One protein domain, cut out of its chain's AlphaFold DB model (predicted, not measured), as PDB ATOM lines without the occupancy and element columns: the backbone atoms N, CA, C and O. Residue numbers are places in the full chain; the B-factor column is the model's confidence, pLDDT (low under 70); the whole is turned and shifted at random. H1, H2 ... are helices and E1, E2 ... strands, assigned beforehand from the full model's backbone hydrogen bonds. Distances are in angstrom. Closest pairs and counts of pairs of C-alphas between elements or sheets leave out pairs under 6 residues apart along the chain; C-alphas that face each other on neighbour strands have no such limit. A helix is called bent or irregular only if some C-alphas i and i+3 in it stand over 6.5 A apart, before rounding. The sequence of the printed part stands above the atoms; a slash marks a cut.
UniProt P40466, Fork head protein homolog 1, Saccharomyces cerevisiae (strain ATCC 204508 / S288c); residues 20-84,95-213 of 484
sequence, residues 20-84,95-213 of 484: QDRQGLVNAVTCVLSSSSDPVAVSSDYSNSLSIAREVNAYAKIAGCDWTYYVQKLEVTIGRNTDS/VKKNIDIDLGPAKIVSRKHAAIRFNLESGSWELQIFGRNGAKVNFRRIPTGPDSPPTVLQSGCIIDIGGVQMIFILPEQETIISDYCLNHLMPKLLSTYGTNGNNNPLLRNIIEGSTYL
ATOM      1  N   GLN A  20     -21.615 -28.694  30.480       86.88
ATOM      2  CA  GLN A  20     -21.698 -27.412  31.184       86.88
ATOM      3  C   GLN A  20     -22.608 -26.413  30.453       86.88
ATOM      4  O   GLN A  20     -23.382 -25.704  31.098       86.88
ATOM      5  N   ASP A  21     -22.582 -26.389  29.117       90.13
ATOM      6  CA  ASP A  21     -23.480 -25.542  28.325       90.13
ATOM      7  C   ASP A  21     -24.939 -25.974  28.500       90.13
ATOM      8  O   ASP A  21     -25.813 -25.133  28.730       90.13
ATOM      9  N   ARG A  22     -25.191 -27.291  28.465       90.12
ATOM     10  CA  ARG A  22     -26.527 -27.880  28.660       90.12
ATOM     11  C   ARG A  22     -27.046 -27.628  30.080       90.12
ATOM     12  O   ARG A  22     -28.171 -27.158  30.235       90.12
ATOM     13  N   GLN A  23     -26.213 -27.792  31.109       88.84
ATOM     14  CA  GLN A  23     -26.576 -27.427  32.485       88.84
ATOM     15  C   GLN A  23     -26.814 -25.914  32.649       88.84
ATOM     16  O   GLN A  23     -27.712 -25.505  33.387       88.84
ATOM     17  N   GLY A  24     -26.058 -25.071  31.940       90.37
ATOM     18  CA  GLY A  24     -26.270 -23.624  31.911       90.37
ATOM     19  C   GLY A  24     -27.618 -23.227  31.298       90.37
ATOM     20  O   GLY A  24     -28.309 -22.384  31.870       90.37
ATOM     21  N   LEU A  25     -28.044 -23.885  30.211       91.82
ATOM     22  CA  LEU A  25     -29.388 -23.730  29.639       91.82
ATOM     23  C   LEU A  25     -30.479 -24.146  30.640       91.82
ATOM     24  O   LEU A  25     -31.445 -23.409  30.832       91.82
ATOM     25  N   VAL A  26     -30.319 -25.293  31.308       92.22
ATOM     26  CA  VAL A  26     -31.268 -25.779  32.329       92.22
ATOM     27  C   VAL A  26     -31.398 -24.777  33.476       92.22
ATOM     28  O   VAL A  26     -32.512 -24.437  33.877       92.22
ATOM     29  N   ASN A  27     -30.277 -24.249  33.971       91.56
ATOM     30  CA  ASN A  27     -30.267 -23.230  35.021       91.56
ATOM     31  C   ASN A  27     -30.965 -21.940  34.552       91.56
ATOM     32  O   ASN A  27     -31.810 -21.408  35.269       91.56
ATOM     33  N   ALA A  28     -30.673 -21.476  33.334       92.02
ATOM     34  CA  ALA A  28     -31.285 -20.282  32.754       92.02
ATOM     35  C   ALA A  28     -32.808 -20.418  32.575       92.02
ATOM     36  O   ALA A  28     -33.555 -19.507  32.929       92.02
ATOM     37  N   VAL A  29     -33.281 -21.573  32.092       94.65
ATOM     38  CA  VAL A  29     -34.716 -21.883  32.008       94.65
ATOM     39  C   VAL A  29     -35.351 -21.923  33.397       94.65
ATOM     40  O   VAL A  29     -36.403 -21.317  33.589       94.65
ATOM     41  N   THR A  30     -34.701 -22.564  34.374       92.94
ATOM     42  CA  THR A  30     -35.189 -22.649  35.763       92.94
ATOM     43  C   THR A  30     -35.414 -21.257  36.363       92.94
ATOM     44  O   THR A  30     -36.471 -20.989  36.931       92.94
ATOM     45  N   CYS A  31     -34.467 -20.334  36.176       91.29
ATOM     46  CA  CYS A  31     -34.556 -18.968  36.693       91.29
ATOM     47  C   CYS A  31     -35.681 -18.115  36.074       91.29
ATOM     48  O   CYS A  31     -36.116 -17.161  36.718       91.29
ATOM     49  N   VAL A  32     -36.166 -18.428  34.863       93.29
ATOM     50  CA  VAL A  32     -37.268 -17.685  34.212       93.29
ATOM     51  C   VAL A  32     -38.648 -18.334  34.383       93.29
ATOM     52  O   VAL A  32     -39.646 -17.815  33.866       93.29
ATOM     53  N   LEU A  33     -38.751 -19.444  35.119       95.30
ATOM     54  CA  LEU A  33     -40.043 -20.029  35.485       95.30
ATOM     55  C   LEU A  33     -40.884 -19.036  36.306       95.30
ATOM     56  O   LEU A  33     -40.364 -18.168  37.004       95.30
ATOM     57  N   SER A  34     -42.207 -19.099  36.159       92.52
ATOM     58  CA  SER A  34     -43.127 -18.204  36.876       92.52
ATOM     59  C   SER A  34     -43.332 -18.653  38.323       92.52
ATOM     60  O   SER A  34     -43.558 -19.831  38.578       92.52
ATOM     61  N   SER A  35     -43.341 -17.707  39.257       88.91
ATOM     62  CA  SER A  35     -43.913 -17.884  40.593       88.91
ATOM     63  C   SER A  35     -45.300 -17.229  40.676       88.91
ATOM     64  O   SER A  35     -45.681 -16.427  39.818       88.91
ATOM     65  N   SER A  36     -46.075 -17.590  41.702       81.98
ATOM     66  CA  SER A  36     -47.369 -16.953  41.990       81.98
ATOM     67  C   SER A  36     -47.191 -15.481  42.389       81.98
ATOM     68  O   SER A  36     -46.146 -15.079  42.900       81.98
ATOM     69  N   SER A  37     -48.239 -14.669  42.213       76.05
ATOM     70  CA  SER A  37     -48.301 -13.322  42.796       76.05
ATOM     71  C   SER A  37     -48.342 -13.345  44.326       76.05
ATOM     72  O   SER A  37     -47.893 -12.394  44.968       76.05
ATOM     73  N   ASP A  38     -48.888 -14.418  44.901       78.36
ATOM     74  CA  ASP A  38     -48.921 -14.659  46.341       78.36
ATOM     75  C   ASP A  38     -47.630 -15.388  46.761       78.36
ATOM     76  O   ASP A  38     -47.237 -16.332  46.072       78.36
ATOM     77  N   PRO A  39     -46.976 -15.020  47.883       80.22
ATOM     78  CA  PRO A  39     -45.801 -15.741  48.376       80.22
ATOM     79  C   PRO A  39     -46.117 -17.221  48.617       80.22
ATOM     80  O   PRO A  39     -47.065 -17.526  49.340       80.22
ATOM     81  N   VAL A  40     -45.327 -18.126  48.033       88.22
ATOM     82  CA  VAL A  40     -45.532 -19.577  48.161       88.22
ATOM     83  C   VAL A  40     -44.660 -20.174  49.262       88.22
ATOM     84  O   VAL A  40     -43.469 -19.873  49.342       88.22
ATOM     85  N   ALA A  41     -45.232 -21.035  50.104       90.22
ATOM     86  CA  ALA A  41     -44.530 -21.595  51.265       90.22
ATOM     87  C   ALA A  41     -43.259 -22.389  50.891       90.22
ATOM     88  O   ALA A  41     -42.253 -22.299  51.599       90.22
ATOM     89  N   VAL A  42     -43.247 -23.074  49.740       92.34
ATOM     90  CA  VAL A  42     -42.062 -23.758  49.192       92.34
ATOM     91  C   VAL A  42     -40.870 -22.814  48.956       92.34
ATOM     92  O   VAL A  42     -39.733 -23.216  49.198       92.34
ATOM     93  N   SER A  43     -41.100 -21.547  48.581       89.06
ATOM     94  CA  SER A  43     -40.026 -20.554  48.396       89.06
ATOM     95  C   SER A  43     -39.317 -20.194  49.703       89.06
ATOM     96  O   SER A  43     -38.148 -19.814  49.674       89.06
ATOM     97  N   SER A  44     -39.992 -20.336  50.849       87.39
ATOM     98  CA  SER A  44     -39.378 -20.212  52.178       87.39
ATOM     99  C   SER A  44     -38.830 -21.538  52.712       87.39
ATOM    100  O   SER A  44     -37.706 -21.559  53.205       87.39
ATOM    101  N   ASP A  45     -39.584 -22.635  52.597       88.05
ATOM    102  CA  ASP A  45     -39.213 -23.950  53.147       88.05
ATOM    103  C   ASP A  45     -37.997 -24.573  52.427       88.05
ATOM    104  O   ASP A  45     -37.174 -25.234  53.057       88.05
ATOM    105  N   TYR A  46     -37.889 -24.365  51.110       89.40
ATOM    106  CA  TYR A  46     -36.918 -25.019  50.220       89.40
ATOM    107  C   TYR A  46     -36.148 -24.012  49.348       89.40
ATOM    108  O   TYR A  46     -35.729 -24.330  48.233       89.40
ATOM    109  N   SER A  47     -35.968 -22.780  49.841       86.66
ATOM    110  CA  SER A  47     -35.238 -21.717  49.136       86.66
ATOM    111  C   SER A  47     -33.870 -22.190  48.631       86.66
ATOM    112  O   SER A  47     -33.101 -22.793  49.381       86.66
ATOM    113  N   ASN A  48     -33.501 -21.795  47.409       83.61
ATOM    114  CA  ASN A  48     -32.171 -22.030  46.829       83.61
ATOM    115  C   ASN A  48     -31.028 -21.436  47.684       83.61
ATOM    116  O   ASN A  48     -29.871 -21.815  47.518       83.61
ATOM    117  N   SER A  49     -31.339 -20.520  48.609       77.62
ATOM    118  CA  SER A  49     -30.389 -19.986  49.597       77.62
ATOM    119  C   SER A  49     -30.044 -20.966  50.732       77.62
ATOM    120  O   SER A  49     -28.962 -20.873  51.307       77.62
ATOM    121  N   LEU A  50     -30.927 -21.923  51.038       75.41
ATOM    122  CA  LEU A  50     -30.746 -22.929  52.093       75.41
ATOM    123  C   LEU A  50     -29.978 -24.165  51.595       75.41
ATOM    124  O   LEU A  50     -29.308 -24.838  52.376       75.41
ATOM    125  N   SER A  51     -30.042 -24.465  50.295       62.70
ATOM    126  CA  SER A  51     -29.484 -25.680  49.678       62.70
ATOM    127  C   SER A  51     -27.987 -25.607  49.325       62.70
ATOM    128  O   SER A  51     -27.488 -26.464  48.603       62.70
ATOM    129  N   ILE A  52     -27.256 -24.588  49.787       55.79
ATOM    130  CA  ILE A  52     -25.938 -24.206  49.235       55.79
ATOM    131  C   ILE A  52     -24.772 -25.153  49.610       55.79
ATOM    132  O   ILE A  52     -23.725 -25.093  48.973       55.79
ATOM    133  N   ALA A  53     -24.914 -26.024  50.619       49.50
ATOM    134  CA  ALA A  53     -23.753 -26.634  51.293       49.50
ATOM    135  C   ALA A  53     -23.811 -28.156  51.566       49.50
ATOM    136  O   ALA A  53     -23.108 -28.628  52.461       49.50
ATOM    137  N   ARG A  54     -24.647 -28.939  50.865       58.72
ATOM    138  CA  ARG A  54     -24.699 -30.409  51.033       58.72
ATOM    139  C   ARG A  54     -24.952 -31.138  49.716       58.72
ATOM    140  O   ARG A  54     -25.847 -30.757  48.968       58.72
ATOM    141  N   GLU A  55     -24.225 -32.229  49.498       67.40
ATOM    142  CA  GLU A  55     -24.645 -33.278  48.567       67.40
ATOM    143  C   GLU A  55     -25.905 -33.955  49.126       67.40
ATOM    144  O   GLU A  55     -26.005 -34.206  50.331       67.40
ATOM    145  N   VAL A  56     -26.895 -34.208  48.268       78.85
ATOM    146  CA  VAL A  56     -28.188 -34.774  48.669       78.85
ATOM    147  C   VAL A  56     -28.522 -35.948  47.763       78.85
ATOM    148  O   VAL A  56     -28.894 -35.760  46.607       78.85
ATOM    149  N   ASN A  57     -28.446 -37.160  48.313       85.76
ATOM    150  CA  ASN A  57     -28.952 -38.352  47.641       85.76
ATOM    151  C   ASN A  57     -30.475 -38.220  47.483       85.76
ATOM    152  O   ASN A  57     -31.205 -38.085  48.472       85.76
ATOM    153  N   ALA A  58     -30.932 -38.220  46.233       92.47
ATOM    154  CA  ALA A  58     -32.320 -38.014  45.842       92.47
ATOM    155  C   ALA A  58     -32.591 -38.679  44.487       92.47
ATOM    156  O   ALA A  58     -31.749 -38.647  43.594       92.47
ATOM    157  N   TYR A  59     -33.786 -39.244  44.321       95.61
ATOM    158  CA  TYR A  59     -34.211 -39.920  43.094       95.61
ATOM    159  C   TYR A  59     -34.590 -38.950  41.961       95.61
ATOM    160  O   TYR A  59     -34.662 -39.350  40.803       95.61
ATOM    161  N   ALA A  60     -34.879 -37.691  42.302       96.41
ATOM    162  CA  ALA A  60     -35.199 -36.609  41.375       96.41
ATOM    163  C   ALA A  60     -34.978 -35.240  42.043       96.41
ATOM    164  O   ALA A  60     -34.884 -35.125  43.270       96.41
ATOM    165  N   LYS A  61     -34.951 -34.183  41.234       95.05
ATOM    166  CA  LYS A  61     -34.911 -32.777  41.641       95.05
ATOM    167  C   LYS A  61     -36.115 -32.047  41.043       95.05
ATOM    168  O   LYS A  61     -36.377 -32.155  39.850       95.05
ATOM    169  N   ILE A  62     -36.813 -31.269  41.864       97.26
ATOM    170  CA  ILE A  62     -37.886 -30.361  41.442       97.26
ATOM    171  C   ILE A  62     -37.426 -28.943  41.775       97.26
ATOM    172  O   ILE A  62     -37.146 -28.661  42.937       97.26
ATOM    173  N   ALA A  63     -37.325 -28.053  40.788       95.35
ATOM    174  CA  ALA A  63     -36.828 -26.692  41.007       95.35
ATOM    175  C   ALA A  63     -37.752 -25.623  40.413       95.35
ATOM    176  O   ALA A  63     -38.102 -25.682  39.235       95.35
ATOM    177  N   GLY A  64     -38.118 -24.635  41.228       94.75
ATOM    178  CA  GLY A  64     -38.685 -23.365  40.776       94.75
ATOM    179  C   GLY A  64     -37.595 -22.309  40.566       94.75
ATOM    180  O   GLY A  64     -36.403 -22.584  40.701       94.75
ATOM    181  N   CYS A  65     -37.999 -21.072  40.278       91.22
ATOM    182  CA  CYS A  65     -37.072 -19.955  40.060       91.22
ATOM    183  C   CYS A  65     -36.163 -19.635  41.266       91.22
ATOM    184  O   CYS A  65     -35.037 -19.171  41.087       91.22
ATOM    185  N   ASP A  66     -36.641 -19.888  42.485       88.99
ATOM    186  CA  ASP A  66     -36.035 -19.471  43.756       88.99
ATOM    187  C   ASP A  66     -35.973 -20.584  44.825       88.99
ATOM    188  O   ASP A  66     -35.452 -20.349  45.917       88.99
ATOM    189  N   TRP A  67     -36.430 -21.802  44.509       93.08
ATOM    190  CA  TRP A  67     -36.445 -22.966  45.408       93.08
ATOM    191  C   TRP A  67     -36.093 -24.281  44.703       93.08
ATOM    192  O   TRP A  67     -36.351 -24.442  43.510       93.08
ATOM    193  N   THR A  68     -35.547 -25.240  45.458       93.54
ATOM    194  CA  THR A  68     -35.226 -26.597  44.988       93.54
ATOM    195  C   THR A  68     -35.626 -27.633  46.037       93.54
ATOM    196  O   THR A  68     -35.090 -27.659  47.142       93.54
ATOM    197  N   TYR A  69     -36.529 -28.537  45.661       95.20
ATOM    198  CA  TYR A  69     -36.906 -29.714  46.434       95.20
ATOM    199  C   TYR A  69     -36.185 -30.958  45.892       95.20
ATOM    200  O   TYR A  69     -36.224 -31.249  44.693       95.20
ATOM    201  N   TYR A  70     -35.554 -31.718  46.785       94.73
ATOM    202  CA  TYR A  70     -34.863 -32.969  46.470       94.73
ATOM    203  C   TYR A  70     -35.751 -34.164  46.841       94.73
ATOM    204  O   TYR A  70     -36.176 -34.306  47.986       94.73
ATOM    205  N   VAL A  71     -36.060 -35.023  45.867       95.41
ATOM    206  CA  VAL A  71     -37.033 -36.116  46.010       95.41
ATOM    207  C   VAL A  71     -36.397 -37.330  46.682       95.41
ATOM    208  O   VAL A  71     -35.630 -38.063  46.067       95.41
ATOM    209  N   GLN A  72     -36.749 -37.563  47.947       93.77
ATOM    210  CA  GLN A  72     -36.225 -38.667  48.771       93.77
ATOM    211  C   GLN A  72     -37.275 -39.754  49.080       93.77
ATOM    212  O   GLN A  72     -37.093 -40.573  49.976       93.77
ATOM    213  N   LYS A  73     -38.400 -39.753  48.354       94.94
ATOM    214  CA  LYS A  73     -39.542 -40.668  48.523       94.94
ATOM    215  C   LYS A  73     -40.069 -41.100  47.158       94.94
ATOM    216  O   LYS A  73     -39.963 -40.330  46.210       94.94
ATOM    217  N   LEU A  74     -40.718 -42.264  47.087       96.36
ATOM    218  CA  LEU A  74     -41.413 -42.734  45.877       96.36
ATOM    219  C   LEU A  74     -42.801 -42.085  45.664       96.36
ATOM    220  O   LEU A  74     -43.371 -42.239  44.591       96.36
ATOM    221  N   GLU A  75     -43.335 -41.337  46.640       96.44
ATOM    222  CA  GLU A  75     -44.442 -40.381  46.450       96.44
ATOM    223  C   GLU A  75     -44.067 -39.032  47.083       96.44
ATOM    224  O   GLU A  75     -43.611 -38.980  48.227       96.44
ATOM    225  N   VAL A  76     -44.300 -37.947  46.343       96.78
ATOM    226  CA  VAL A  76     -44.186 -36.552  46.788       96.78
ATOM    227  C   VAL A  76     -45.519 -35.859  46.528       96.78
ATOM    228  O   VAL A  76     -45.957 -35.742  45.381       96.78
ATOM    229  N   THR A  77     -46.185 -35.397  47.586       96.45
ATOM    230  CA  THR A  77     -47.477 -34.710  47.473       96.45
ATOM    231  C   THR A  77     -47.292 -33.201  47.308       96.45
ATOM    232  O   THR A  77     -46.692 -32.542  48.156       96.45
ATOM    233  N   ILE A  78     -47.884 -32.638  46.252       96.93
ATOM    234  CA  ILE A  78     -47.909 -31.198  45.969       96.93
ATOM    235  C   ILE A  78     -49.304 -30.651  46.280       96.93
ATOM    236  O   ILE A  78     -50.322 -31.246  45.910       96.93
ATOM    237  N   GLY A  79     -49.385 -29.499  46.937       95.55
ATOM    238  CA  GLY A  79     -50.675 -28.927  47.301       95.55
ATOM    239  C   GLY A  79     -50.565 -27.609  48.042       95.55
ATOM    240  O   GLY A  79     -49.682 -26.806  47.760       95.55
ATOM    241  N   ARG A  80     -51.490 -27.387  48.973       92.15
ATOM    242  CA  ARG A  80     -51.542 -26.205  49.828       92.15
ATOM    243  C   ARG A  80     -51.885 -26.602  51.254       92.15
ATOM    244  O   ARG A  80     -52.973 -27.132  51.487       92.15
ATOM    245  N   ASN A  81     -51.028 -26.265  52.210       85.81
ATOM    246  CA  ASN A  81     -51.391 -26.398  53.614       85.81
ATOM    247  C   ASN A  81     -52.438 -25.332  53.994       85.81
ATOM    248  O   ASN A  81     -52.326 -24.158  53.634       85.81
ATOM    249  N   THR A  82     -53.479 -25.745  54.713       73.97
ATOM    250  CA  THR A  82     -54.478 -24.850  55.322       73.97
ATOM    251  C   THR A  82     -54.366 -24.791  56.837       73.97
ATOM    252  O   THR A  82     -54.915 -23.888  57.463       73.97
ATOM    253  N   ASP A  83     -53.655 -25.740  57.432       63.48
ATOM    254  CA  ASP A  83     -53.844 -26.109  58.829       63.48
ATOM    255  C   ASP A  83     -52.979 -25.224  59.743       63.48
ATOM    256  O   ASP A  83     -53.300 -25.033  60.913       63.48
ATOM    257  N   SER A  84     -51.980 -24.546  59.159       54.82
ATOM    258  CA  SER A  84     -51.239 -23.414  59.736       54.82
ATOM    259  C   SER A  84     -52.111 -22.192  60.079       54.82
ATOM    260  O   SER A  84     -51.615 -21.255  60.697       54.82
ATOM    261  N   VAL A  95     -47.611 -30.641  64.255       53.36
ATOM    262  CA  VAL A  95     -48.524 -30.843  63.122       53.36
ATOM    263  C   VAL A  95     -47.748 -31.491  61.974       53.36
ATOM    264  O   VAL A  95     -46.889 -30.863  61.354       53.36
ATOM    265  N   LYS A  96     -48.045 -32.761  61.677       55.59
ATOM    266  CA  LYS A  96     -47.489 -33.454  60.508       55.59
ATOM    267  C   LYS A  96     -47.915 -32.710  59.237       55.59
ATOM    268  O   LYS A  96     -49.107 -32.629  58.947       55.59
ATOM    269  N   LYS A  97     -46.954 -32.186  58.464       65.32
ATOM    270  CA  LYS A  97     -47.228 -31.647  57.123       65.32
ATOM    271  C   LYS A  97     -47.763 -32.788  56.245       65.32
ATOM    272  O   LYS A  97     -47.030 -33.715  55.921       65.32
ATOM    273  N   ASN A  98     -49.037 -32.704  55.857       81.96
ATOM    274  CA  ASN A  98     -49.693 -33.660  54.950       81.96
ATOM    275  C   ASN A  98     -49.318 -33.449  53.465       81.96
ATOM    276  O   ASN A  98     -49.830 -34.148  52.594       81.96
ATOM    277  N   ILE A  99     -48.468 -32.456  53.184       91.66
ATOM    278  CA  ILE A  99     -48.039 -31.992  51.863       91.66
ATOM    279  C   ILE A  99     -46.518 -31.813  51.915       91.66
ATOM    280  O   ILE A  99     -46.011 -31.206  52.857       91.66
ATOM    281  N   ASP A 100     -45.806 -32.331  50.915       94.24
ATOM    282  CA  ASP A 100     -44.346 -32.237  50.809       94.24
ATOM    283  C   ASP A 100     -43.899 -30.923  50.153       94.24
ATOM    284  O   ASP A 100     -42.925 -30.312  50.585       94.24
ATOM    285  N   ILE A 101     -44.627 -30.484  49.119       95.47
ATOM    286  CA  ILE A 101     -44.379 -29.240  48.379       95.47
ATOM    287  C   ILE A 101     -45.613 -28.340  48.507       95.47
ATOM    288  O   ILE A 101     -46.648 -28.572  47.873       95.47
ATOM    289  N   ASP A 102     -45.501 -27.321  49.356       94.89
ATOM    290  CA  ASP A 102     -46.588 -26.399  49.685       94.89
ATOM    291  C   ASP A 102     -46.549 -25.142  48.797       94.89
ATOM    292  O   ASP A 102     -45.716 -24.250  48.957       94.89
ATOM    293  N   LEU A 103     -47.478 -25.074  47.847       94.56
ATOM    294  CA  LEU A 103     -47.703 -23.931  46.957       94.56
ATOM    295  C   LEU A 103     -48.773 -22.968  47.522       94.56
ATOM    296  O   LEU A 103     -49.329 -22.140  46.799       94.56
ATOM    297  N   GLY A 104     -49.114 -23.100  48.808       85.27
ATOM    298  CA  GLY A 104     -50.019 -22.208  49.525       85.27
ATOM    299  C   GLY A 104     -49.456 -20.805  49.757       85.27
ATOM    300  O   GLY A 104     -48.240 -20.642  49.735       85.27
ATOM    301  N   PRO A 105     -50.321 -19.794  50.004       87.68
ATOM    302  CA  PRO A 105     -51.711 -19.923  50.461       87.68
ATOM    303  C   PRO A 105     -52.794 -19.756  49.371       87.68
ATOM    304  O   PRO A 105     -53.990 -19.837  49.686       87.68
ATOM    305  N   ALA A 106     -52.412 -19.544  48.108       87.73
ATOM    306  CA  ALA A 106     -53.319 -19.171  47.018       87.73
ATOM    307  C   ALA A 106     -54.484 -20.166  46.810       87.73
ATOM    308  O   ALA A 106     -54.286 -21.372  46.654       87.73
ATOM    309  N   LYS A 107     -55.732 -19.668  46.750       90.99
ATOM    310  CA  LYS A 107     -56.945 -20.515  46.634       90.99
ATOM    311  C   LYS A 107     -57.056 -21.303  45.320       90.99
ATOM    312  O   LYS A 107     -57.828 -22.259  45.269       90.99
ATOM    313  N   ILE A 108     -56.277 -20.939  44.298       92.15
ATOM    314  CA  ILE A 108     -56.145 -21.699  43.046       92.15
ATOM    315  C   ILE A 108     -55.461 -23.065  43.259       92.15
ATOM    316  O   ILE A 108     -55.700 -23.998  42.489       92.15
ATOM    317  N   VAL A 109     -54.690 -23.225  44.339       93.68
ATOM    318  CA  VAL A 109     -54.088 -24.502  44.733       93.68
ATOM    319  C   VAL A 109     -55.026 -25.267  45.677       93.68
ATOM    320  O   VAL A 109     -55.507 -24.751  46.697       93.68
ATOM    321  N   SER A 110     -55.312 -26.522  45.328       94.07
ATOM    322  CA  SER A 110     -56.105 -27.451  46.146       94.07
ATOM    323  C   SER A 110     -55.260 -28.047  47.278       94.07
ATOM    324  O   SER A 110     -54.050 -28.171  47.132       94.07
ATOM    325  N   ARG A 111     -55.888 -28.425  48.406       92.77
ATOM    326  CA  ARG A 111     -55.163 -28.865  49.620       92.77
ATOM    327  C   ARG A 111     -54.166 -29.992  49.336       92.77
ATOM    328  O   ARG A 111     -52.979 -29.782  49.530       92.77
ATOM    329  N   LYS A 112     -54.627 -31.106  48.757       93.26
ATOM    330  CA  LYS A 112     -53.813 -32.004  47.917       93.26
ATOM    331  C   LYS A 112     -54.161 -31.661  46.465       93.26
ATOM    332  O   LYS A 112     -55.336 -31.705  46.104       93.26
ATOM    333  N   HIS A 113     -53.187 -31.226  45.663       95.29
ATOM    334  CA  HIS A 113     -53.407 -30.819  44.264       95.29
ATOM    335  C   HIS A 113     -52.865 -31.862  43.294       95.29
ATOM    336  O   HIS A 113     -53.540 -32.197  42.325       95.29
ATOM    337  N   ALA A 114     -51.681 -32.400  43.568       97.27
ATOM    338  CA  ALA A 114     -51.047 -33.424  42.754       97.27
ATOM    339  C   ALA A 114     -50.213 -34.383  43.613       97.27
ATOM    340  O   ALA A 114     -49.902 -34.094  44.771       97.27
ATOM    341  N   ALA A 115     -49.824 -35.508  43.028       96.93
ATOM    342  CA  ALA A 115     -48.723 -36.324  43.517       96.93
ATOM    343  C   ALA A 115     -47.779 -36.637  42.353       96.93
ATOM    344  O   ALA A 115     -48.239 -36.939  41.251       96.93
ATOM    345  N   ILE A 116     -46.477 -36.566  42.618       97.88
ATOM    346  CA  ILE A 116     -45.437 -37.145  41.768       97.88
ATOM    347  C   ILE A 116     -45.064 -38.485  42.397       97.88
ATOM    348  O   ILE A 116     -44.743 -38.541  43.586       97.88
ATOM    349  N   ARG A 117     -45.162 -39.562  41.621       97.49
ATOM    350  CA  ARG A 117     -44.977 -40.948  42.060       97.49
ATOM    351  C   ARG A 117     -43.955 -41.657  41.182       97.49
ATOM    352  O   ARG A 117     -43.874 -41.359  39.996       97.49
ATOM    353  N   PHE A 118     -43.212 -42.603  41.745       97.79
ATOM    354  CA  PHE A 118     -42.442 -43.562  40.960       97.79
ATOM    355  C   PHE A 118     -43.259 -44.838  40.781       97.79
ATOM    356  O   PHE A 118     -43.608 -45.499  41.762       97.79
ATOM    357  N   ASN A 119     -43.568 -45.177  39.536       96.03
ATOM    358  CA  ASN A 119     -44.248 -46.412  39.188       96.03
ATOM    359  C   ASN A 119     -43.199 -47.520  39.006       96.03
ATOM    360  O   ASN A 119     -42.320 -47.443  38.147       96.03
ATOM    361  N   LEU A 120     -43.287 -48.548  39.854       95.09
ATOM    362  CA  LEU A 120     -42.343 -49.667  39.896       95.09
ATOM    363  C   LEU A 120     -42.496 -50.632  38.708       95.09
ATOM    364  O   LEU A 120     -41.545 -51.339  38.391       95.09
ATOM    365  N   GLU A 121     -43.659 -50.652  38.052       94.88
ATOM    366  CA  GLU A 121     -43.945 -51.510  36.894       94.88
ATOM    367  C   GLU A 121     -43.458 -50.860  35.592       94.88
ATOM    368  O   GLU A 121     -42.821 -51.513  34.767       94.88
ATOM    369  N   SER A 122     -43.707 -49.554  35.423       93.38
ATOM    370  CA  SER A 122     -43.253 -48.775  34.258       93.38
ATOM    371  C   SER A 122     -41.820 -48.236  34.398       93.38
ATOM    372  O   SER A 122     -41.287 -47.643  33.456       93.38
ATOM    373  N   GLY A 123     -41.200 -48.389  35.575       94.08
ATOM    374  CA  GLY A 123     -39.872 -47.857  35.903       94.08
ATOM    375  C   GLY A 123     -39.766 -46.331  35.789       94.08
ATOM    376  O   GLY A 123     -38.666 -45.807  35.611       94.08
ATOM    377  N   SER A 124     -40.898 -45.624  35.830       95.36
ATOM    378  CA  SER A 124     -41.021 -44.230  35.395       95.36
ATOM    379  C   SER A 124     -41.615 -43.325  36.473       95.36
ATOM    380  O   SER A 124     -42.347 -43.761  37.363       95.36
ATOM    381  N   TRP A 125     -41.313 -42.030  36.382       97.81
ATOM    382  CA  TRP A 125     -41.942 -41.011  37.222       97.81
ATOM    383  C   TRP A 125     -43.243 -40.517  36.597       97.81
ATOM    384  O   TRP A 125     -43.309 -40.267  35.398       97.81
ATOM    385  N   GLU A 126     -44.274 -40.356  37.416       97.62
ATOM    386  CA  GLU A 126     -45.658 -40.159  36.992       97.62
ATOM    387  C   GLU A 126     -46.340 -39.067  37.833       97.62
ATOM    388  O   GLU A 126     -46.278 -39.067  39.064       97.62
ATOM    389  N   LEU A 127     -46.993 -38.115  37.165       97.77
ATOM    390  CA  LEU A 127     -47.720 -36.994  37.761       97.77
ATOM    391  C   LEU A 127     -49.232 -37.234  37.677       97.77
ATOM    392  O   LEU A 127     -49.795 -37.273  36.582       97.77
ATOM    393  N   GLN A 128     -49.901 -37.321  38.827       96.22
ATOM    394  CA  GLN A 128     -51.360 -37.454  38.927       96.22
ATOM    395  C   GLN A 128     -51.976 -36.183  39.532       96.22
ATOM    396  O   GLN A 128     -51.474 -35.665  40.534       96.22
ATOM    397  N   ILE A 129     -53.062 -35.670  38.935       97.19
ATOM    398  CA  ILE A 129     -53.674 -34.382  39.304       97.19
ATOM    399  C   ILE A 129     -55.069 -34.570  39.909       97.19
ATOM    400  O   ILE A 129     -56.024 -34.933  39.226       97.19
ATOM    401  N   PHE A 130     -55.198 -34.222  41.189       94.76
ATOM    402  CA  PHE A 130     -56.443 -34.273  41.966       94.76
ATOM    403  C   PHE A 130     -57.105 -32.891  42.124       94.76
ATOM    404  O   PHE A 130     -58.283 -32.781  42.461       94.76
ATOM    405  N   GLY A 131     -56.340 -31.811  41.941       92.95
ATOM    406  CA  GLY A 131     -56.784 -30.444  42.199       92.95
ATOM    407  C   GLY A 131     -57.717 -29.903  41.117       92.95
ATOM    408  O   GLY A 131     -57.381 -29.925  39.937       92.95
ATOM    409  N   ARG A 132     -58.855 -29.327  41.526       91.73
ATOM    410  CA  ARG A 132     -59.981 -28.934  40.643       91.73
ATOM    411  C   ARG A 132     -59.628 -28.007  39.470       91.73
ATOM    412  O   ARG A 132     -60.320 -28.020  38.461       91.73
ATOM    413  N   ASN A 133     -58.569 -27.207  39.587       93.48
ATOM    414  CA  ASN A 133     -58.128 -26.298  38.518       93.48
ATOM    415  C   ASN A 133     -57.232 -26.990  37.468       93.48
ATOM    416  O   ASN A 133     -56.994 -26.439  36.391       93.48
ATOM    417  N   GLY A 134     -56.780 -28.214  37.741       94.95
ATOM    418  CA  GLY A 134     -55.840 -28.965  36.916       94.95
ATOM    419  C   GLY A 134     -54.405 -28.438  36.995       94.95
ATOM    420  O   GLY A 134     -54.074 -27.608  37.848       94.95
ATOM    421  N   ALA A 135     -53.559 -28.944  36.101       97.08
ATOM    422  CA  ALA A 135     -52.161 -28.549  35.937       97.08
ATOM    423  C   ALA A 135     -51.779 -28.542  34.447       97.08
ATOM    424  O   ALA A 135     -52.554 -28.985  33.592       97.08
ATOM    425  N   LYS A 136     -50.575 -28.061  34.129       97.69
ATOM    426  CA  LYS A 136     -49.966 -28.213  32.800       97.69
ATOM    427  C   LYS A 136     -48.619 -28.919  32.911       97.69
ATOM    428  O   LYS A 136     -47.910 -28.722  33.893       97.69
ATOM    429  N   VAL A 137     -48.248 -29.658  31.870       97.62
ATOM    430  CA  VAL A 137     -46.889 -30.163  31.642       97.62
ATOM    431  C   VAL A 137     -46.432 -29.664  30.276       97.62
ATOM    432  O   VAL A 137     -47.188 -29.715  29.308       97.62
ATOM    433  N   ASN A 138     -45.218 -29.120  30.198       96.63
ATOM    434  CA  ASN A 138     -44.658 -28.487  29.000       96.63
ATOM    435  C   ASN A 138     -45.636 -27.468  28.376       96.63
ATOM    436  O   ASN A 138     -45.909 -27.484  27.178       96.63
ATOM    437  N   PHE A 139     -46.220 -26.623  29.238       95.81
ATOM    438  CA  PHE A 139     -47.265 -25.621  28.960       95.81
ATOM    439  C   PHE A 139     -48.609 -26.150  28.410       95.81
ATOM    440  O   PHE A 139     -49.552 -25.371  28.267       95.81
ATOM    441  N   ARG A 140     -48.763 -27.463  28.201       96.36
ATOM    442  CA  ARG A 140     -50.009 -28.109  27.750       96.36
ATOM    443  C   ARG A 140     -50.811 -28.612  28.950       96.36
ATOM    444  O   ARG A 140     -50.250 -29.230  29.850       96.36
ATOM    445  N   ARG A 141     -52.118 -28.328  28.999       95.87
ATOM    446  CA  ARG A 141     -52.982 -28.775  30.108       95.87
ATOM    447  C   ARG A 141     -53.153 -30.294  30.051       95.87
ATOM    448  O   ARG A 141     -53.450 -30.825  28.986       95.87
ATOM    449  N   ILE A 142     -52.967 -30.962  31.186       95.64
ATOM    450  CA  ILE A 142     -53.067 -32.425  31.308       95.64
ATOM    451  C   ILE A 142     -54.413 -32.847  31.930       95.64
ATOM    452  O   ILE A 142     -55.118 -31.983  32.468       95.64
ATOM    453  N   PRO A 143     -54.799 -34.140  31.854       91.86
ATOM    454  CA  PRO A 143     -55.987 -34.667  32.526       91.86
ATOM    455  C   PRO A 143     -56.030 -34.362  34.033       91.86
ATOM    456  O   PRO A 143     -55.043 -33.962  34.653       91.86
ATOM    457  N   THR A 144     -57.217 -34.459  34.628       92.22
ATOM    458  CA  THR A 144     -57.459 -34.096  36.032       92.22
ATOM    459  C   THR A 144     -58.645 -34.884  36.576       92.22
ATOM    460  O   THR A 144     -59.691 -34.932  35.934       92.22
ATOM    461  N   GLY A 145     -58.486 -35.457  37.768       84.47
ATOM    462  CA  GLY A 145     -59.455 -36.343  38.417       84.47
ATOM    463  C   GLY A 145     -58.773 -37.595  38.986       84.47
ATOM    464  O   GLY A 145     -57.672 -37.931  38.544       84.47
ATOM    465  N   PRO A 146     -59.387 -38.288  39.962       81.68
ATOM    466  CA  PRO A 146     -58.806 -39.499  40.546       81.68
ATOM    467  C   PRO A 146     -58.612 -40.600  39.494       81.68
ATOM    468  O   PRO A 146     -57.535 -41.184  39.426       81.68
ATOM    469  N   ASP A 147     -59.597 -40.783  38.614       87.26
ATOM    470  CA  ASP A 147     -59.612 -41.798  37.549       87.26
ATOM    471  C   ASP A 147     -58.898 -41.337  36.264       87.26
ATOM    472  O   ASP A 147     -58.915 -42.024  35.244       87.26
ATOM    473  N   SER A 148     -58.284 -40.145  36.278       90.32
ATOM    474  CA  SER A 148     -57.539 -39.639  35.124       90.32
ATOM    475  C   SER A 148     -56.146 -40.283  35.048       90.32
ATOM    476  O   SER A 148     -55.479 -40.400  36.083       90.32
ATOM    477  N   PRO A 149     -55.684 -40.705  33.853       92.79
ATOM    478  CA  PRO A 149     -54.417 -41.414  33.719       92.79
ATOM    479  C   PRO A 149     -53.236 -40.509  34.111       92.79
ATOM    480  O   PRO A 149     -53.230 -39.322  33.757       92.79
ATOM    481  N   PRO A 150     -52.228 -41.038  34.828       94.92
ATOM    482  CA  PRO A 150     -51.054 -40.266  35.205       94.92
ATOM    483  C   PRO A 150     -50.252 -39.831  33.972       94.92
ATOM    484  O   PRO A 150     -50.167 -40.534  32.968       94.92
ATOM    485  N   THR A 151     -49.632 -38.655  34.056       96.56
ATOM    486  CA  THR A 151     -48.734 -38.146  33.011       96.56
ATOM    487  C   THR A 151     -47.293 -38.514  33.349       96.56
ATOM    488  O   THR A 151     -46.765 -38.041  34.354       96.56
ATOM    489  N   VAL A 152     -46.643 -39.323  32.509       96.91
ATOM    490  CA  VAL A 152     -45.218 -39.662  32.667       96.91
ATOM    491  C   VAL A 152     -44.350 -38.399  32.563       96.91
ATOM    492  O   VAL A 152     -44.548 -37.562  31.679       96.91
ATOM    493  N   LEU A 153     -43.385 -38.263  33.472       97.10
ATOM    494  CA  LEU A 153     -42.415 -37.175  33.542       97.10
ATOM    495  C   LEU A 153     -41.041 -37.633  33.041       97.10
ATOM    496  O   LEU A 153     -40.555 -38.705  33.398       97.10
ATOM    497  N   GLN A 154     -40.387 -36.772  32.267       95.44
ATOM    498  CA  GLN A 154     -39.021 -36.947  31.771       95.44
ATOM    499  C   GLN A 154     -38.109 -35.848  32.334       95.44
ATOM    500  O   GLN A 154     -38.585 -34.785  32.747       95.44
ATOM    501  N   SER A 155     -36.793 -36.085  32.340       96.06
ATOM    502  CA  SER A 155     -35.800 -35.088  32.761       96.06
ATOM    503  C   SER A 155     -35.865 -33.864  31.836       96.06
ATOM    504  O   SER A 155     -35.489 -33.944  30.669       96.06
ATOM    505  N   GLY A 156     -36.380 -32.737  32.338       95.93
ATOM    506  CA  GLY A 156     -36.634 -31.508  31.573       95.93
ATOM    507  C   GLY A 156     -38.108 -31.093  31.468       95.93
ATOM    508  O   GLY A 156     -38.394 -30.002  30.969       95.93
ATOM    509  N   CYS A 157     -39.051 -31.905  31.958       97.72
ATOM    510  CA  CYS A 157     -40.475 -31.554  31.997       97.72
ATOM    511  C   CYS A 157     -40.747 -30.326  32.884       97.72
ATOM    512  O   CYS A 157     -40.406 -30.316  34.065       97.72
ATOM    513  N   ILE A 158     -41.434 -29.316  32.341       98.21
ATOM    514  CA  ILE A 158     -41.876 -28.126  33.086       98.21
ATOM    515  C   ILE A 158     -43.327 -28.317  33.529       98.21
ATOM    516  O   ILE A 158     -44.216 -28.466  32.692       98.21
ATOM    517  N   ILE A 159     -43.576 -28.281  34.833       98.35
ATOM    518  CA  ILE A 159     -44.890 -28.438  35.466       98.35
ATOM    519  C   ILE A 159     -45.406 -27.052  35.884       98.35
ATOM    520  O   ILE A 159     -44.662 -26.283  36.485       98.35
ATOM    521  N   ASP A 160     -46.672 -26.735  35.595       97.41
ATOM    522  CA  ASP A 160     -47.372 -25.510  36.027       97.41
ATOM    523  C   ASP A 160     -48.585 -25.888  36.890       97.41
ATOM    524  O   ASP A 160     -49.522 -26.538  36.410       97.41
ATOM    525  N   ILE A 161     -48.565 -25.491  38.165       96.85
ATOM    526  CA  ILE A 161     -49.669 -25.668  39.116       96.85
ATOM    527  C   ILE A 161     -50.035 -24.296  39.683       96.85
ATOM    528  O   ILE A 161     -49.297 -23.700  40.465       96.85
ATOM    529  N   GLY A 162     -51.205 -23.786  39.288       92.27
ATOM    530  CA  GLY A 162     -51.734 -22.519  39.797       92.27
ATOM    531  C   GLY A 162     -50.920 -21.275  39.418       92.27
ATOM    532  O   GLY A 162     -51.036 -20.267  40.107       92.27
ATOM    533  N   GLY A 163     -50.098 -21.336  38.362       92.63
ATOM    534  CA  GLY A 163     -49.167 -20.270  37.978       92.63
ATOM    535  C   GLY A 163     -47.773 -20.402  38.600       92.63
ATOM    536  O   GLY A 163     -46.875 -19.654  38.214       92.63
ATOM    537  N   VAL A 164     -47.561 -21.360  39.512       95.55
ATOM    538  CA  VAL A 164     -46.223 -21.739  39.979       95.55
ATOM    539  C   VAL A 164     -45.653 -22.775  39.022       95.55
ATOM    540  O   VAL A 164     -46.220 -23.855  38.852       95.55
ATOM    541  N   GLN A 165     -44.528 -22.439  38.403       97.37
ATOM    542  CA  GLN A 165     -43.838 -23.264  37.425       97.37
ATOM    543  C   GLN A 165     -42.545 -23.825  38.018       97.37
ATOM    544  O   GLN A 165     -41.784 -23.117  38.676       97.37
ATOM    545  N   MET A 166     -42.305 -25.109  37.772       97.98
ATOM    546  CA  MET A 166     -41.148 -25.853  38.267       97.98
ATOM    547  C   MET A 166     -40.669 -26.853  37.212       97.98
ATOM    548  O   MET A 166     -41.484 -27.411  36.479       97.98
ATOM    549  N   ILE A 167     -39.364 -27.090  37.125       98.07
ATOM    550  CA  ILE A 167     -38.781 -28.115  36.254       98.07
ATOM    551  C   ILE A 167     -38.527 -29.399  37.049       98.07
ATOM    552  O   ILE A 167     -38.041 -29.356  38.183       98.07
ATOM    553  N   PHE A 168     -38.867 -30.537  36.449       98.14
ATOM    554  CA  PHE A 168     -38.554 -31.873  36.941       98.14
ATOM    555  C   PHE A 168     -37.275 -32.376  36.264       98.14
ATOM    556  O   PHE A 168     -37.174 -32.376  35.037       98.14
ATOM    557  N   ILE A 169     -36.289 -32.777  37.061       96.54
ATOM    558  CA  ILE A 169     -34.957 -33.207  36.621       96.54
ATOM    559  C   ILE A 169     -34.655 -34.554  37.277       96.54
ATOM    560  O   ILE A 169     -34.831 -34.709  38.487       96.54
ATOM    561  N   LEU A 170     -34.167 -35.514  36.495       95.18
ATOM    562  CA  LEU A 170     -33.703 -36.806  36.998       95.18
ATOM    563  C   LEU A 170     -32.171 -36.817  37.105       95.18
ATOM    564  O   LEU A 170     -31.511 -36.264  36.222       95.18
ATOM    565  N   PRO A 171     -31.588 -37.431  38.154       88.87
ATOM    566  CA  PRO A 171     -30.166 -37.751  38.168       88.87
ATOM    567  C   PRO A 171     -29.848 -38.741  37.040       88.87
ATOM    568  O   PRO A 171     -30.737 -39.435  36.547       88.87
ATOM    569  N   GLU A 172     -28.579 -38.798  36.629       81.73
ATOM    570  CA  GLU A 172     -28.041 -39.747  35.632       81.73
ATOM    571  C   GLU A 172     -28.652 -39.660  34.211       81.73
ATOM    572  O   GLU A 172     -28.134 -40.278  33.284       81.73
ATOM    573  N   GLN A 173     -29.688 -38.840  33.994       85.33
ATOM    574  CA  GLN A 173     -30.328 -38.609  32.697       85.33
ATOM    575  C   GLN A 173     -30.120 -37.174  32.207       85.33
ATOM    576  O   GLN A 173     -30.342 -36.207  32.940       85.33
ATOM    577  N   GLU A 174     -29.783 -37.024  30.926       83.86
ATOM    578  CA  GLU A 174     -29.690 -35.709  30.294       83.86
ATOM    579  C   GLU A 174     -31.036 -34.965  30.347       83.86
ATOM    580  O   GLU A 174     -32.085 -35.502  29.998       83.86
ATOM    581  N   THR A 175     -31.005 -33.708  30.797       91.52
ATOM    582  CA  THR A 175     -32.197 -32.862  30.924       91.52
ATOM    583  C   THR A 175     -32.543 -32.224  29.575       91.52
ATOM    584  O   THR A 175     -31.881 -31.279  29.147       91.52
ATOM    585  N   ILE A 176     -33.595 -32.709  28.912       90.24
ATOM    586  CA  ILE A 176     -34.016 -32.241  27.585       90.24
ATOM    587  C   ILE A 176     -35.236 -31.325  27.719       90.24
ATOM    588  O   ILE A 176     -36.352 -31.761  27.994       90.24
ATOM    589  N   ILE A 177     -35.035 -30.032  27.470       93.25
ATOM    590  CA  ILE A 177     -36.108 -29.034  27.469       93.25
ATOM    591  C   ILE A 177     -36.611 -28.883  26.031       93.25
ATOM    592  O   ILE A 177     -35.856 -28.488  25.146       93.25
ATOM    593  N   SER A 178     -37.881 -29.221  25.787       92.65
ATOM    594  CA  SER A 178     -38.439 -29.227  24.425       92.65
ATOM    595  C   SER A 178     -38.414 -27.842  23.762       92.65
ATOM    596  O   SER A 178     -38.655 -26.832  24.426       92.65
ATOM    597  N   ASP A 179     -38.228 -27.792  22.438       92.44
ATOM    598  CA  ASP A 179     -38.274 -26.540  21.662       92.44
ATOM    599  C   ASP A 179     -39.599 -25.772  21.868       92.44
ATOM    600  O   ASP A 179     -39.609 -24.544  21.908       92.44
ATOM    601  N   TYR A 180     -40.716 -26.479  22.090       94.15
ATOM    602  CA  TYR A 180     -42.004 -25.866  22.438       94.15
ATOM    603  C   TYR A 180     -41.939 -25.090  23.767       94.15
ATOM    604  O   TYR A 180     -42.461 -23.980  23.855       94.15
ATOM    605  N   CYS A 181     -41.253 -25.632  24.781       95.68
ATOM    606  CA  CYS A 181     -41.007 -24.942  26.050       95.68
ATOM    607  C   CYS A 181     -40.048 -23.757  25.894       95.68
ATOM    608  O   CYS A 181     -40.295 -22.701  26.477       95.68
ATOM    609  N   LEU A 182     -38.975 -23.923  25.113       95.20
ATOM    610  CA  LEU A 182     -37.995 -22.865  24.856       95.20
ATOM    611  C   LEU A 182     -38.649 -21.672  24.150       95.20
ATOM    612  O   LEU A 182     -38.499 -20.542  24.609       95.20
ATOM    613  N   ASN A 183     -39.465 -21.919  23.120       94.23
ATOM    614  CA  ASN A 183     -40.236 -20.882  22.432       94.23
ATOM    615  C   ASN A 183     -41.229 -20.182  23.377       94.23
ATOM    616  O   ASN A 183     -41.304 -18.956  23.384       94.23
ATOM    617  N   HIS A 184     -41.937 -20.931  24.235       94.19
ATOM    618  CA  HIS A 184     -42.871 -20.354  25.212       94.19
ATOM    619  C   HIS A 184     -42.198 -19.453  26.262       94.19
ATOM    620  O   HIS A 184     -42.833 -18.530  26.777       94.19
ATOM    621  N   LEU A 185     -40.932 -19.724  26.592       95.42
ATOM    622  CA  LEU A 185     -40.131 -18.948  27.543       95.42
ATOM    623  C   LEU A 185     -39.240 -17.892  26.880       95.42
ATOM    624  O   LEU A 185     -38.677 -17.058  27.592       95.42
ATOM    625  N   MET A 186     -39.134 -17.880  25.548       95.63
ATOM    626  CA  MET A 186     -38.210 -17.021  24.806       95.63
ATOM    627  C   MET A 186     -38.295 -15.529  25.165       95.63
ATOM    628  O   MET A 186     -37.238 -14.937  25.387       95.63
ATOM    629  N   PRO A 187     -39.489 -14.917  25.339       93.29
ATOM    630  CA  PRO A 187     -39.583 -13.517  25.750       93.29
ATOM    631  C   PRO A 187     -38.897 -13.245  27.092       93.29
ATOM    632  O   PRO A 187     -38.223 -12.230  27.246       93.29
ATOM    633  N   LYS A 188     -39.012 -14.180  28.049       92.92
ATOM    634  CA  LYS A 188     -38.353 -14.065  29.353       92.92
ATOM    635  C   LYS A 188     -36.856 -14.352  29.274       92.92
ATOM    636  O   LYS A 188     -36.082 -13.678  29.948       92.92
ATOM    637  N   LEU A 189     -36.443 -15.357  28.495       91.93
ATOM    638  CA  LEU A 189     -35.028 -15.705  28.319       91.93
ATOM    639  C   LEU A 189     -34.264 -14.515  27.725       91.93
ATOM    640  O   LEU A 189     -33.279 -14.069  28.313       91.93
ATOM    641  N   LEU A 190     -34.784 -13.939  26.638       92.06
ATOM    642  CA  LEU A 190     -34.231 -12.746  26.002       92.06
ATOM    643  C   LEU A 190     -34.220 -11.541  26.957       92.06
ATOM    644  O   LEU A 190     -33.179 -10.903  27.106       92.06
ATOM    645  N   SER A 191     -35.315 -11.267  27.684       88.86
ATOM    646  CA  SER A 191     -35.367 -10.144  28.641       88.86
ATOM    647  C   SER A 191     -34.467 -10.312  29.874       88.86
ATOM    648  O   SER A 191     -34.251  -9.349  30.607       88.86
ATOM    649  N   THR A 192     -34.002 -11.532  30.166       85.68
ATOM    650  CA  THR A 192     -33.192 -11.843  31.361       85.68
ATOM    651  C   THR A 192     -31.704 -11.958  31.039       85.68
ATOM    652  O   THR A 192     -30.877 -11.561  31.859       85.68
ATOM    653  N   TYR A 193     -31.357 -12.479  29.858       86.21
ATOM    654  CA  TYR A 193     -29.980 -12.827  29.483       86.21
ATOM    655  C   TYR A 193     -29.457 -12.110  28.229       86.21
ATOM    656  O   TYR A 193     -28.273 -12.242  27.905       86.21
ATOM    657  N   GLY A 194     -30.316 -11.349  27.541       88.33
ATOM    658  CA  GLY A 194     -30.007 -10.676  26.283       88.33
ATOM    659  C   GLY A 194     -29.693 -11.645  25.139       88.33
ATOM    660  O   GLY A 194     -29.717 -12.866  25.290       88.33
ATOM    661  N   THR A 195     -29.333 -11.094  23.980       88.65
ATOM    662  CA  THR A 195     -28.869 -11.876  22.818       88.65
ATOM    663  C   THR A 195     -27.609 -12.688  23.112       88.65
ATOM    664  O   THR A 195     -27.390 -13.728  22.502       88.65
ATOM    665  N   ASN A 196     -26.795 -12.251  24.077       85.07
ATOM    666  CA  ASN A 196     -25.528 -12.895  24.428       85.07
ATOM    667  C   ASN A 196     -25.707 -14.173  25.269       85.07
ATOM    668  O   ASN A 196     -24.712 -14.826  25.584       85.07
ATOM    669  N   GLY A 197     -26.938 -14.518  25.674       81.31
ATOM    670  CA  GLY A 197     -27.240 -15.764  26.383       81.31
ATOM    671  C   GLY A 197     -26.428 -15.964  27.666       81.31
ATOM    672  O   GLY A 197     -26.030 -17.086  27.961       81.31
ATOM    673  N   ASN A 198     -26.118 -14.889  28.401       82.80
ATOM    674  CA  ASN A 198     -25.241 -14.925  29.584       82.80
ATOM    675  C   ASN A 198     -23.874 -15.612  29.341       82.80
ATOM    676  O   ASN A 198     -23.365 -16.326  30.204       82.80
ATOM    677  N   ASN A 199     -23.295 -15.425  28.148       83.01
ATOM    678  CA  ASN A 199     -22.053 -16.057  27.677       83.01
ATOM    679  C   ASN A 199     -22.105 -17.596  27.548       83.01
ATOM    680  O   ASN A 199     -21.067 -18.223  27.355       83.01
ATOM    681  N   ASN A 200     -23.289 -18.212  27.615       87.67
ATOM    682  CA  ASN A 200     -23.489 -19.632  27.332       87.67
ATOM    683  C   ASN A 200     -23.750 -19.824  25.817       87.67
ATOM    684  O   ASN A 200     -24.764 -19.322  25.320       87.67
ATOM    685  N   PRO A 201     -22.885 -20.537  25.065       92.40
ATOM    686  CA  PRO A 201     -23.013 -20.687  23.611       92.40
ATOM    687  C   PRO A 201     -24.322 -21.337  23.147       92.40
ATOM    688  O   PRO A 201     -24.851 -20.966  22.100       92.40
ATOM    689  N   LEU A 202     -24.858 -22.286  23.921       92.33
ATOM    690  CA  LEU A 202     -26.102 -22.988  23.603       92.33
ATOM    691  C   LEU A 202     -27.320 -22.073  23.778       92.33
ATOM    692  O   LEU A 202     -28.138 -21.952  22.869       92.33
ATOM    693  N   LEU A 203     -27.421 -21.386  24.918       91.00
ATOM    694  CA  LEU A 203     -28.486 -20.418  25.179       91.00
ATOM    695  C   LEU A 203     -28.427 -19.252  24.186       91.00
ATOM    696  O   LEU A 203     -29.467 -18.843  23.676       91.00
ATOM    697  N   ARG A 204     -27.223 -18.760  23.863       92.51
ATOM    698  CA  ARG A 204     -27.015 -17.759  22.812       92.51
ATOM    699  C   ARG A 204     -27.562 -18.245  21.468       92.51
ATOM    700  O   ARG A 204     -28.383 -17.553  20.880       92.51
ATOM    701  N   ASN A 205     -27.174 -19.438  21.012       93.66
ATOM    702  CA  ASN A 205     -27.635 -19.988  19.732       93.66
ATOM    703  C   ASN A 205     -29.162 -20.197  19.688       93.66
ATOM    704  O   ASN A 205     -29.800 -19.863  18.693       93.66
ATOM    705  N   ILE A 206     -29.754 -20.675  20.786       92.98
ATOM    706  CA  ILE A 206     -31.209 -20.837  20.942       92.98
ATOM    707  C   ILE A 206     -31.945 -19.484  20.883       92.98
ATOM    708  O   ILE A 206     -33.016 -19.403  20.286       92.98
ATOM    709  N   ILE A 207     -31.378 -18.420  21.464       92.53
ATOM    710  CA  ILE A 207     -31.944 -17.061  21.407       92.53
ATOM    711  C   ILE A 207     -31.776 -16.453  20.004       92.53
ATOM    712  O   ILE A 207     -32.752 -15.958  19.437       92.53
ATOM    713  N   GLU A 208     -30.575 -16.521  19.423       92.09
ATOM    714  CA  GLU A 208     -30.254 -15.997  18.086       92.09
ATOM    715  C   GLU A 208     -31.064 -16.677  16.972       92.09
ATOM    716  O   GLU A 208     -31.487 -16.008  16.031       92.09
ATOM    717  N   GLY A 209     -31.322 -17.982  17.098       90.99
ATOM    718  CA  GLY A 209     -32.147 -18.762  16.173       90.99
ATOM    719  C   GLY A 209     -33.658 -18.703  16.434       90.99
ATOM    720  O   GLY A 209     -34.414 -19.377  15.733       90.99
ATOM    721  N   SER A 210     -34.125 -17.946  17.434       92.97
ATOM    722  CA  SER A 210     -35.548 -17.909  17.793       92.97
ATOM    723  C   SER A 210     -36.392 -17.078  16.819       92.97
ATOM    724  O   SER A 210     -35.987 -15.998  16.378       92.97
ATOM    725  N   THR A 211     -37.616 -17.537  16.523       92.10
ATOM    726  CA  THR A 211     -38.568 -16.744  15.719       92.10
ATOM    727  C   THR A 211     -38.912 -15.434  16.425       92.10
ATOM    728  O   THR A 211     -38.923 -14.391  15.790       92.10
ATOM    729  N   TYR A 212     -39.051 -15.466  17.754       91.40
ATOM    730  CA  TYR A 212     -39.360 -14.299  18.578       91.40
ATOM    731  C   TYR A 212     -38.339 -13.156  18.436       91.40
ATOM    732  O   TYR A 212     -38.732 -12.003  18.267       91.40
ATOM    733  N   LEU A 213     -37.030 -13.447  18.452       90.84
ATOM    734  CA  LEU A 213     -36.007 -12.416  18.226       90.84
ATOM    735  C   LEU A 213     -36.034 -11.898  16.778       90.84
ATOM    736  O   LEU A 213     -35.820 -10.708  16.544       90.84
TER     737      LEU A 213
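What this domain is: This is residues 20 to 84 and 95 to 213 of the 484 residues of the protein "Fork head protein homolog 1" of Saccharomyces cerevisiae (strain ATCC 204508 / S288c) (UniProt P40466). Two curled, strongly twisted sheets of four strands each, E2 E1 E8 E7 and E3 E4 E5 E6, stand partly face to face as a loose sandwich. A cluster of three crossed helices, H1, H3 and H4, makes one end of the domain, with H1 packed on the face of the sheet E2 E1 E8 E7 that is turned away from the other sheet, while short H2 only grazes that sheet near its edge strand E2. The printed part has 184 residues, with four named helices and eight named strands in the order H1 H2 E1 E2 E3 E4 E5 E6 E7 E8 H3 H4; both sheets are antiparallel throughout. The class is mixed, helices and strands, though under half of the residues, 80 of 184, are in named elements. The whole is compact, with a radius of gyration of the C-alphas of 16.4 A and spans of 48 by 34 by 33 A.

How they stand to each other: H1, residues 20 to 31, is on the sheet of E2, residues 68 to 71, E1, residues 60 to 63, E8, residues 164 to 169, and E7, residues 158 to 161. Its height over the sheet is 11.8 A, and it runs along the strands, over E8, at 6 degrees on the local plane; the closest C-alphas are those of Thr 30 and Ile 167, 6.6 A apart. H2, residues 41 to 45, only grazes this sheet with its residues 42 to 45. The hairpin E1 and E2 has N 69 and O 62 at 2.8 A. E2 and E3, residues 75 to 79, meet only through their link. In the second sheet E3 is the antiparallel neighbour of E4, residues 112 to 119, with N 76 and O 116 at 2.9 A. E4, E5, residues 124 to 129, and E6, residues 151 to 153, form a meander, each strand the antiparallel neighbour of the one before, with N 117 and O 126 at 2.8 A and N 127 and O 151 at 2.8 A. Residues 78 to 79 of E3 also pair, in parallel, with residues 101 to 102. E8 is staggered: its residues 164 to 167 pair with E7, N 166 and O 159 at 2.9 A, and its residues 167 to 169 with E1, N 61 and O 169 at 2.8 A. H3, residues 179 to 193, touches H1 at residues 28 to 29 of H1 alone, about perpendicular at 81 degrees, with the C-alphas of Val 29 and Leu 189 closest at 7.2 A. H4, residues 201 to 208, touches residues 21 to 25 of H1 at a steep tilt of 53 degrees, the same way, with the C-alphas of Leu 25 and Leu 203 closest at 5.6 A. H3 and H4 only just touch, with 3 pairs of C-alphas within 8 A, the closest being those of Leu 190 and Ile 207, 6.7 A. In H1, H2 and H4 every O i to N i+4 pair is within hydrogen-bond range; in H3 it is 9 of 11.

Where its parts are: H1 begins at C-alpha 20, (-21.698, -27.412, 31.184), and is 16.3 A long; H2 is 6.1 A. E1 to E3 measure 10.1, 9.7 and 13.1 A. E4, the longest strand, runs 19.4 A from C-alpha 112 at (-53.813, -32.004, 47.917). E5 to E8 measure 16.5, 6.4, 10.2 and 16.4 A. H3, 17.8 A, is irregular: C-alphas 184 and 187 are 7.6 A apart. H4, 10.2 A, ends at C-alpha 208, (-30.254, -15.997, 18.086).

The domain as a whole: The two C-alphas farthest apart are those of Val 95 and Gly 209, 51.2 A. Residues 85 to 94 are not printed, and C-alphas 84 and 95 are 8.6 A apart across this cut, which falls in the link E3 to E4. The links H2 to E1 and E5 to E6 are long. The mean pLDDT of the printed part is 90.2; residues 51 to 55, 83 to 84 and 95 to 97 are under 70.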